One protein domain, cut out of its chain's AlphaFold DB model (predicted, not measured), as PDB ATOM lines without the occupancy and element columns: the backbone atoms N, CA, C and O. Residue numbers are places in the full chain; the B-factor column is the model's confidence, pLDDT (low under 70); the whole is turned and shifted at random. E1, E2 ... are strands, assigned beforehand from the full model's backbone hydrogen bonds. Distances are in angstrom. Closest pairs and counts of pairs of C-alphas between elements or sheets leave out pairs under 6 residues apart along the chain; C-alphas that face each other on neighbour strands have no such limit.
ATOM      1  N   HIS A  70     287.776 300.903 414.541       89.69
ATOM      2  CA  HIS A  70     288.479 301.357 415.739       89.69
ATOM      3  C   HIS A  70     288.291 302.850 416.001       89.69
ATOM      4  O   HIS A  70     288.220 303.669 415.091       89.69
ATOM      5  N   SER A  71     288.233 303.192 417.284       89.81
ATOM      6  CA  SER A  71     288.166 304.561 417.797       89.81
ATOM      7  C   SER A  71     288.964 304.589 419.090       89.81
ATOM      8  O   SER A  71     288.524 303.999 420.074       89.81
ATOM      9  N   PHE A  72     290.141 305.210 419.079       89.44
ATOM     10  CA  PHE A  72     291.087 305.166 420.202       89.44
ATOM     11  C   PHE A  72     291.015 306.395 421.123       89.44
ATOM     12  O   PHE A  72     291.585 306.369 422.210       89.44
ATOM     13  N   ASP A  73     290.268 307.431 420.732       76.88
ATOM     14  CA  ASP A  73     290.264 308.742 421.406       76.88
ATOM     15  C   ASP A  73     289.133 308.909 422.435       76.88
ATOM     16  O   ASP A  73     288.924 309.979 422.995       76.88
ATOM     17  N   SER A  74     288.357 307.855 422.688       65.44
ATOM     18  CA  SER A  74     287.035 307.992 423.313       65.44
ATOM     19  C   SER A  74     287.003 308.055 424.852       65.44
ATOM     20  O   SER A  74     285.963 308.401 425.395       65.44
ATOM     21  N   GLY A  75     288.082 307.739 425.582       66.81
ATOM     22  CA  GLY A  75     288.175 307.986 427.040       66.81
ATOM     23  C   GLY A  75     287.074 307.380 427.942       66.81
ATOM     24  O   GLY A  75     286.893 307.819 429.073       66.81
ATOM     25  N   LEU A  76     286.319 306.373 427.481       76.88
ATOM     26  CA  LEU A  76     285.085 305.869 428.120       76.88
ATOM     27  C   LEU A  76     285.306 304.904 429.312       76.88
ATOM     28  O   LEU A  76     284.618 303.878 429.408       76.88
ATOM     29  N   GLY A  77     286.268 305.187 430.197       82.00
ATOM     30  CA  GLY A  77     286.661 304.284 431.297       82.00
ATOM     31  C   GLY A  77     287.594 303.140 430.879       82.00
ATOM     32  O   GLY A  77     287.805 302.184 431.629       82.00
ATOM     33  N   PHE A  78     288.142 303.235 429.668       89.25
ATOM     34  CA  PHE A  78     289.187 302.361 429.139       89.25
ATOM     35  C   PHE A  78     290.551 303.048 429.253       89.25
ATOM     36  O   PHE A  78     290.591 304.282 429.256       89.25
ATOM     37  N   PRO A  79     291.659 302.286 429.301       89.12
ATOM     38  CA  PRO A  79     292.990 302.870 429.239       89.12
ATOM     39  C   PRO A  79     293.177 303.736 427.984       89.12
ATOM     40  O   PRO A  79     292.529 303.488 426.958       89.12
ATOM     41  N   PRO A  80     294.078 304.731 428.027       88.56
ATOM     42  CA  PRO A  80     294.351 305.582 426.876       88.56
ATOM     43  C   PRO A  80     294.819 304.749 425.679       88.56
ATOM     44  O   PRO A  80     295.602 303.808 425.819       88.56
ATOM     45  N   GLY A  81     294.324 305.092 424.489       89.19
ATOM     46  CA  GLY A  81     294.668 304.386 423.258       89.19
ATOM     47  C   GLY A  81     294.010 303.013 423.106       89.19
ATOM     48  O   GLY A  81     294.406 302.269 422.215       89.19
ATOM     49  N   VAL A  82     293.021 302.657 423.932       91.81
ATOM     50  CA  VAL A  82     292.229 301.424 423.790       91.81
ATOM     51  C   VAL A  82     290.907 301.711 423.093       91.81
ATOM     52  O   VAL A  82     290.183 302.641 423.447       91.81
ATOM     53  N   CYS A  83     290.558 300.883 422.109       91.75
ATOM     54  CA  CYS A  83     289.263 300.974 421.460       91.75
ATOM     55  C   CYS A  83     288.169 300.394 422.374       91.75
ATOM     56  O   CYS A  83     288.229 299.212 422.712       91.75
ATOM     57  N   PRO A  84     287.113 301.152 422.723       89.44
ATOM     58  CA  PRO A  84     286.061 300.676 423.622       89.44
ATOM     59  C   PRO A  84     285.161 299.606 422.986       89.44
ATOM     60  O   PRO A  84     284.411 298.941 423.695       89.44
ATOM     61  N   LYS A  85     285.207 299.442 421.654       90.31
ATOM     62  CA  LYS A  85     284.394 298.461 420.917       90.31
ATOM     63  C   LYS A  85     285.004 297.060 420.983       90.31
ATOM     64  O   LYS A  85     284.331 296.105 421.358       90.31
ATOM     65  N   CYS A  86     286.281 296.937 420.617       91.00
ATOM     66  CA  CYS A  86     286.975 295.648 420.564       91.00
ATOM     67  C   CYS A  86     287.851 295.374 421.796       91.00
ATOM     68  O   CYS A  86     288.209 294.224 422.034       91.00
ATOM     69  N   GLY A  87     288.177 296.400 422.588       90.38
ATOM     70  CA  GLY A  87     289.009 296.280 423.783       90.38
ATOM     71  C   GLY A  87     290.513 296.246 423.517       90.38
ATOM     72  O   GLY A  87     291.275 296.111 424.469       90.38
ATOM     73  N   LEU A  88     290.951 296.361 422.260       93.25
ATOM     74  CA  LEU A  88     292.368 296.340 421.894       93.25
ATOM     75  C   LEU A  88     292.986 297.736 421.949       93.25
ATOM     76  O   LEU A  88     292.362 298.732 421.577       93.25
ATOM     77  N   ALA A  89     294.241 297.791 422.387       92.12
ATOM     78  CA  ALA A  89     295.067 298.991 422.325       92.12
ATOM     79  C   ALA A  89     295.570 299.256 420.899       92.12
ATOM     80  O   ALA A  89     295.863 298.311 420.170       92.12
ATOM     81  N   LYS A  90     295.743 300.528 420.527       91.75
ATOM     82  CA  LYS A  90     296.341 300.963 419.255       91.75
ATOM     83  C   LYS A  90     297.746 300.392 419.065       91.75
ATOM     84  O   LYS A  90     298.092 299.927 417.988       91.75
ATOM     85  N   GLU A  91     298.530 300.381 420.137       91.31
ATOM     86  CA  GLU A  91     299.853 299.766 420.181       91.31
ATOM     87  C   GLU A  91     299.846 298.608 421.173       91.31
ATOM     88  O   GLU A  91     299.256 298.704 422.253       91.31
ATOM     89  N   ARG A  92     300.484 297.495 420.806       88.94
ATOM     90  CA  ARG A  92     300.613 296.330 421.676       88.94
ATOM     91  C   ARG A  92     301.382 296.720 422.945       88.94
ATOM     92  O   ARG A  92     302.503 297.225 422.834       88.94
ATOM     93  N   PRO A  93     300.809 296.492 424.139       86.38
ATOM     94  CA  PRO A  93     301.464 296.833 425.392       86.38
ATOM     95  C   PRO A  93     302.734 296.003 425.600       86.38
ATOM     96  O   PRO A  93     302.857 294.879 425.110       86.38
ATOM     97  N   ALA A  94     303.676 296.552 426.368       80.56
ATOM     98  CA  ALA A  94     304.863 295.820 426.781       80.56
ATOM     99  C   ALA A  94     304.468 294.673 427.729       80.56
ATOM    100  O   ALA A  94     303.894 294.904 428.795       80.56
ATOM    101  N   GLY A  95     304.777 293.441 427.331       83.62
ATOM    102  CA  GLY A  95     304.488 292.232 428.096       83.62
ATOM    103  C   GLY A  95     303.881 291.126 427.238       83.62
ATOM    104  O   GLY A  95     303.668 291.277 426.037       83.62
ATOM    105  N   GLU A  96     303.607 289.992 427.875       83.06
ATOM    106  CA  GLU A  96     303.085 288.805 427.190       83.06
ATOM    107  C   GLU A  96     301.589 288.931 426.867       83.06
ATOM    108  O   GLU A  96     301.127 288.457 425.827       83.06
ATOM    109  N   CYS A  97     300.827 289.618 427.726       88.56
ATOM    110  CA  CYS A  97     299.387 289.781 427.567       88.56
ATOM    111  C   CYS A  97     299.042 290.982 426.682       88.56
ATOM    112  O   CYS A  97     299.244 292.136 427.056       88.56
ATOM    113  N   ASP A  98     298.382 290.710 425.564       89.06
ATOM    114  CA  ASP A  98     297.930 291.700 424.590       89.06
ATOM    115  C   ASP A  98     296.575 292.335 424.955       89.06
ATOM    116  O   ASP A  98     295.634 292.341 424.174       89.06
ATOM    117  N   HIS A  99     296.462 292.771 426.210       91.06
ATOM    118  CA  HIS A  99     295.230 293.125 426.918       91.06
ATOM    119  C   HIS A  99     293.965 293.365 426.063       91.06
ATOM    120  O   HIS A  99     293.875 294.345 425.325       91.06
ATOM    121  N   ILE A 100     292.948 292.516 426.257       93.50
ATOM    122  CA  ILE A 100     291.600 292.711 425.705       93.50
ATOM    123  C   ILE A 100     290.720 293.292 426.805       93.50
ATOM    124  O   ILE A 100     290.239 292.568 427.680       93.50
ATOM    125  N   TRP A 101     290.525 294.602 426.780       92.56
ATOM    126  CA  TRP A 101     289.766 295.312 427.798       92.56
ATOM    127  C   TRP A 101     288.261 295.178 427.583       92.56
ATOM    128  O   TRP A 101     287.737 295.380 426.489       92.56
ATOM    129  N   ARG A 102     287.545 294.880 428.660       92.19
ATOM    130  CA  ARG A 102     286.084 294.873 428.725       92.19
ATOM    131  C   ARG A 102     285.640 295.814 429.830       92.19
ATOM    132  O   ARG A 102     286.350 296.000 430.815       92.19
ATOM    133  N   ARG A 103     284.469 296.420 429.660       90.44
ATOM    134  CA  ARG A 103     283.864 297.232 430.715       90.44
ATOM    135  C   ARG A 103     283.434 296.313 431.858       90.44
ATOM    136  O   ARG A 103     282.818 295.283 431.599       90.44
ATOM    137  N   SER A 104     283.762 296.684 433.088       88.69
ATOM    138  CA  SER A 104     283.246 296.021 434.287       88.69
ATOM    139  C   SER A 104     281.975 296.700 434.772       88.69
ATOM    140  O   SER A 104     281.811 297.915 434.648       88.69
ATOM    141  N   GLU A 105     281.078 295.906 435.346       82.38
ATOM    142  CA  GLU A 105     279.887 296.397 436.030       82.38
ATOM    143  C   GLU A 105     280.299 296.947 437.399       82.38
ATOM    144  O   GLU A 105     280.444 296.222 438.380       82.38
ATOM    145  N   SER A 106     280.564 298.249 437.450       80.56
ATOM    146  CA  SER A 106     280.858 298.972 438.683       80.56
ATOM    147  C   SER A 106     280.205 300.353 438.665       80.56
ATOM    148  O   SER A 106     279.991 300.907 437.586       80.56
ATOM    149  N   PRO A 107     279.914 300.938 439.841       81.81
ATOM    150  CA  PRO A 107     279.316 302.271 439.928       81.81
ATOM    151  C   PRO A 107     280.217 303.374 439.352       81.81
ATOM    152  O   PRO A 107     279.717 304.410 438.926       81.81
ATOM    153  N   THR A 108     281.531 303.150 439.300       83.31
ATOM    154  CA  THR A 108     282.499 304.020 438.620       83.31
ATOM    155  C   THR A 108     282.919 303.426 437.272       83.31
ATOM    156  O   THR A 108     282.881 302.205 437.108       83.31
ATOM    157  N   PRO A 109     283.325 304.241 436.281       82.69
ATOM    158  CA  PRO A 109     283.794 303.736 434.995       82.69
ATOM    159  C   PRO A 109     285.102 302.958 435.177       82.69
ATOM    160  O   PRO A 109     286.157 303.538 435.423       82.69
ATOM    161  N   THR A 110     285.039 301.632 435.055       89.00
ATOM    162  CA  THR A 110     286.213 300.759 435.161       89.00
ATOM    163  C   THR A 110     286.243 299.738 434.029       89.00
ATOM    164  O   THR A 110     285.215 299.404 433.425       89.00
ATOM    165  N   SER A 111     287.441 299.259 433.709       91.38
ATOM    166  CA  SER A 111     287.640 298.206 432.718       91.38
ATOM    167  C   SER A 111     288.588 297.134 433.232       91.38
ATOM    168  O   SER A 111     289.465 297.391 434.057       91.38
ATOM    169  N   VAL A 112     288.399 295.910 432.747       94.19
ATOM    170  CA  VAL A 112     289.184 294.734 433.124       94.19
ATOM    171  C   VAL A 112     289.650 294.010 431.872       94.19
ATOM    172  O   VAL A 112     288.900 293.846 430.911       94.19
ATOM    173  N   CYS A 113     290.901 293.567 431.870       94.62
ATOM    174  CA  CYS A 113     291.434 292.709 430.830       94.62
ATOM    175  C   CYS A 113     290.837 291.299 430.953       94.62
ATOM    176  O   CYS A 113     291.071 290.612 431.947       94.62
ATOM    177  N   ALA A 114     290.150 290.830 429.912       93.44
ATOM    178  CA  ALA A 114     289.563 289.490 429.859       93.44
ATOM    179  C   ALA A 114     290.609 288.360 429.885       93.44
ATOM    180  O   ALA A 114     290.290 287.244 430.276       93.44
ATOM    181  N   LEU A 115     291.851 288.640 429.472       92.38
ATOM    182  CA  LEU A 115     292.915 287.635 429.384       92.38
ATOM    183  C   LEU A 115     293.700 287.462 430.689       92.38
ATOM    184  O   LEU A 115     294.112 286.356 431.013       92.38
ATOM    185  N   CYS A 116     293.946 288.547 431.425       92.81
ATOM    186  CA  CYS A 116     294.852 288.525 432.581       92.81
ATOM    187  C   CYS A 116     294.257 289.134 433.855       92.81
ATOM    188  O   CYS A 116     294.976 289.301 434.837       92.81
ATOM    189  N   GLY A 117     292.995 289.567 433.829       91.44
ATOM    190  CA  GLY A 117     292.293 290.110 434.995       91.44
ATOM    191  C   GLY A 117     292.778 291.476 435.495       91.44
ATOM    192  O   GLY A 117     292.267 291.961 436.500       91.44
ATOM    193  N   LYS A 118     293.741 292.128 434.821       91.81
ATOM    194  CA  LYS A 118     294.188 293.482 435.199       91.81
ATOM    195  C   LYS A 118     293.029 294.463 435.113       91.81
ATOM    196  O   LYS A 118     292.290 294.440 434.133       91.81
ATOM    197  N   THR A 119     292.919 295.346 436.094       91.69
ATOM    198  CA  THR A 119     291.874 296.367 436.163       91.69
ATOM    199  C   THR A 119     292.457 297.750 435.874       91.69
ATOM    200  O   THR A 119     293.617 298.026 436.175       91.69
ATOM    201  N   TYR A 120     291.661 298.615 435.255       89.94
ATOM    202  CA  TYR A 120     291.987 300.011 434.997       89.94
ATOM    203  C   TYR A 120     290.860 300.895 435.522       89.94
ATOM    204  O   TYR A 120     289.675 300.628 435.292       89.94
ATOM    205  N   ARG A 121     291.250 301.946 436.243       88.88
ATOM    206  CA  ARG A 121     290.364 302.978 436.774       88.88
ATOM    207  C   ARG A 121     290.971 304.334 436.407       88.88
ATOM    208  O   ARG A 121     292.132 304.542 436.733       88.88
ATOM    209  N   PRO A 122     290.238 305.230 435.729       81.50
ATOM    210  CA  PRO A 122     290.783 306.510 435.279       81.50
ATOM    211  C   PRO A 122     290.982 307.534 436.413       81.50
ATOM    212  O   PRO A 122     291.672 308.522 436.207       81.50
ATOM    213  N   GLU A 123     290.374 307.313 437.584       71.06
ATOM    214  CA  GLU A 123     290.359 308.247 438.726       71.06
ATOM    215  C   GLU A 123     291.332 307.873 439.866       71.06
ATOM    216  O   GLU A 123     291.266 308.454 440.949       71.06
ATOM    217  N   LEU A 124     292.212 306.891 439.645       55.75
ATOM    218  CA  LEU A 124     293.277 306.463 440.566       55.75
ATOM    219  C   LEU A 124     294.639 306.684 439.913       55.75
ATOM    220  O   LEU A 124     295.554 307.127 440.638       55.75
TER     221      LEU A 124
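Overview. This is residues 70 to 124 of the 124 residues of an uncharacterized protein of Candidatus Anammoximicrobium sp (UniProt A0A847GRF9). With little regular structure, this is a fold made mostly of loops: the long winding stretch of residues 70 to 100 leads into one small hairpin, E1 and E2, and the chain then folds back so that residues 119 to 120 pair with E2. The printed part has 55 residues, with no named helix and two named strands, E1 then E2, in an antiparallel sheet. Its class is all strand, though the named elements hold only 6 residues. It is compact, with a radius of gyration of the C-alphas of 10.3 A, and spans 29 by 23 by 19 A.

Arrangement. After residues 70 to 100, which hold no named element, E1, residues 101 to 103, and E2, residues 111 to 113, form a hairpin, antiparallel at 144 degrees between directions. C-alphas 101 and 113 face each other at 4.3 A. N 102 and O 112 are within hydrogen-bond range at 2.8 A, as are N 112 and O 102 at 2.8 A. Residues 111 to 112 of E2 pair antiparallel with residues 119 to 120.

Along the chain. E1 begins at C-alpha 101 (289.766, 295.312, 427.798), and E2 ends at C-alpha 113 (291.434, 292.709, 430.830); each measures 6.9 A.

Size, cuts and confidence. The C-alphas farthest apart, of Glu 96 and Pro 107, are 30.1 A apart. The printed part has no cut, and the link from E1 to E2 is short. Residues 74 to 75 and 124 have pLDDT under 70.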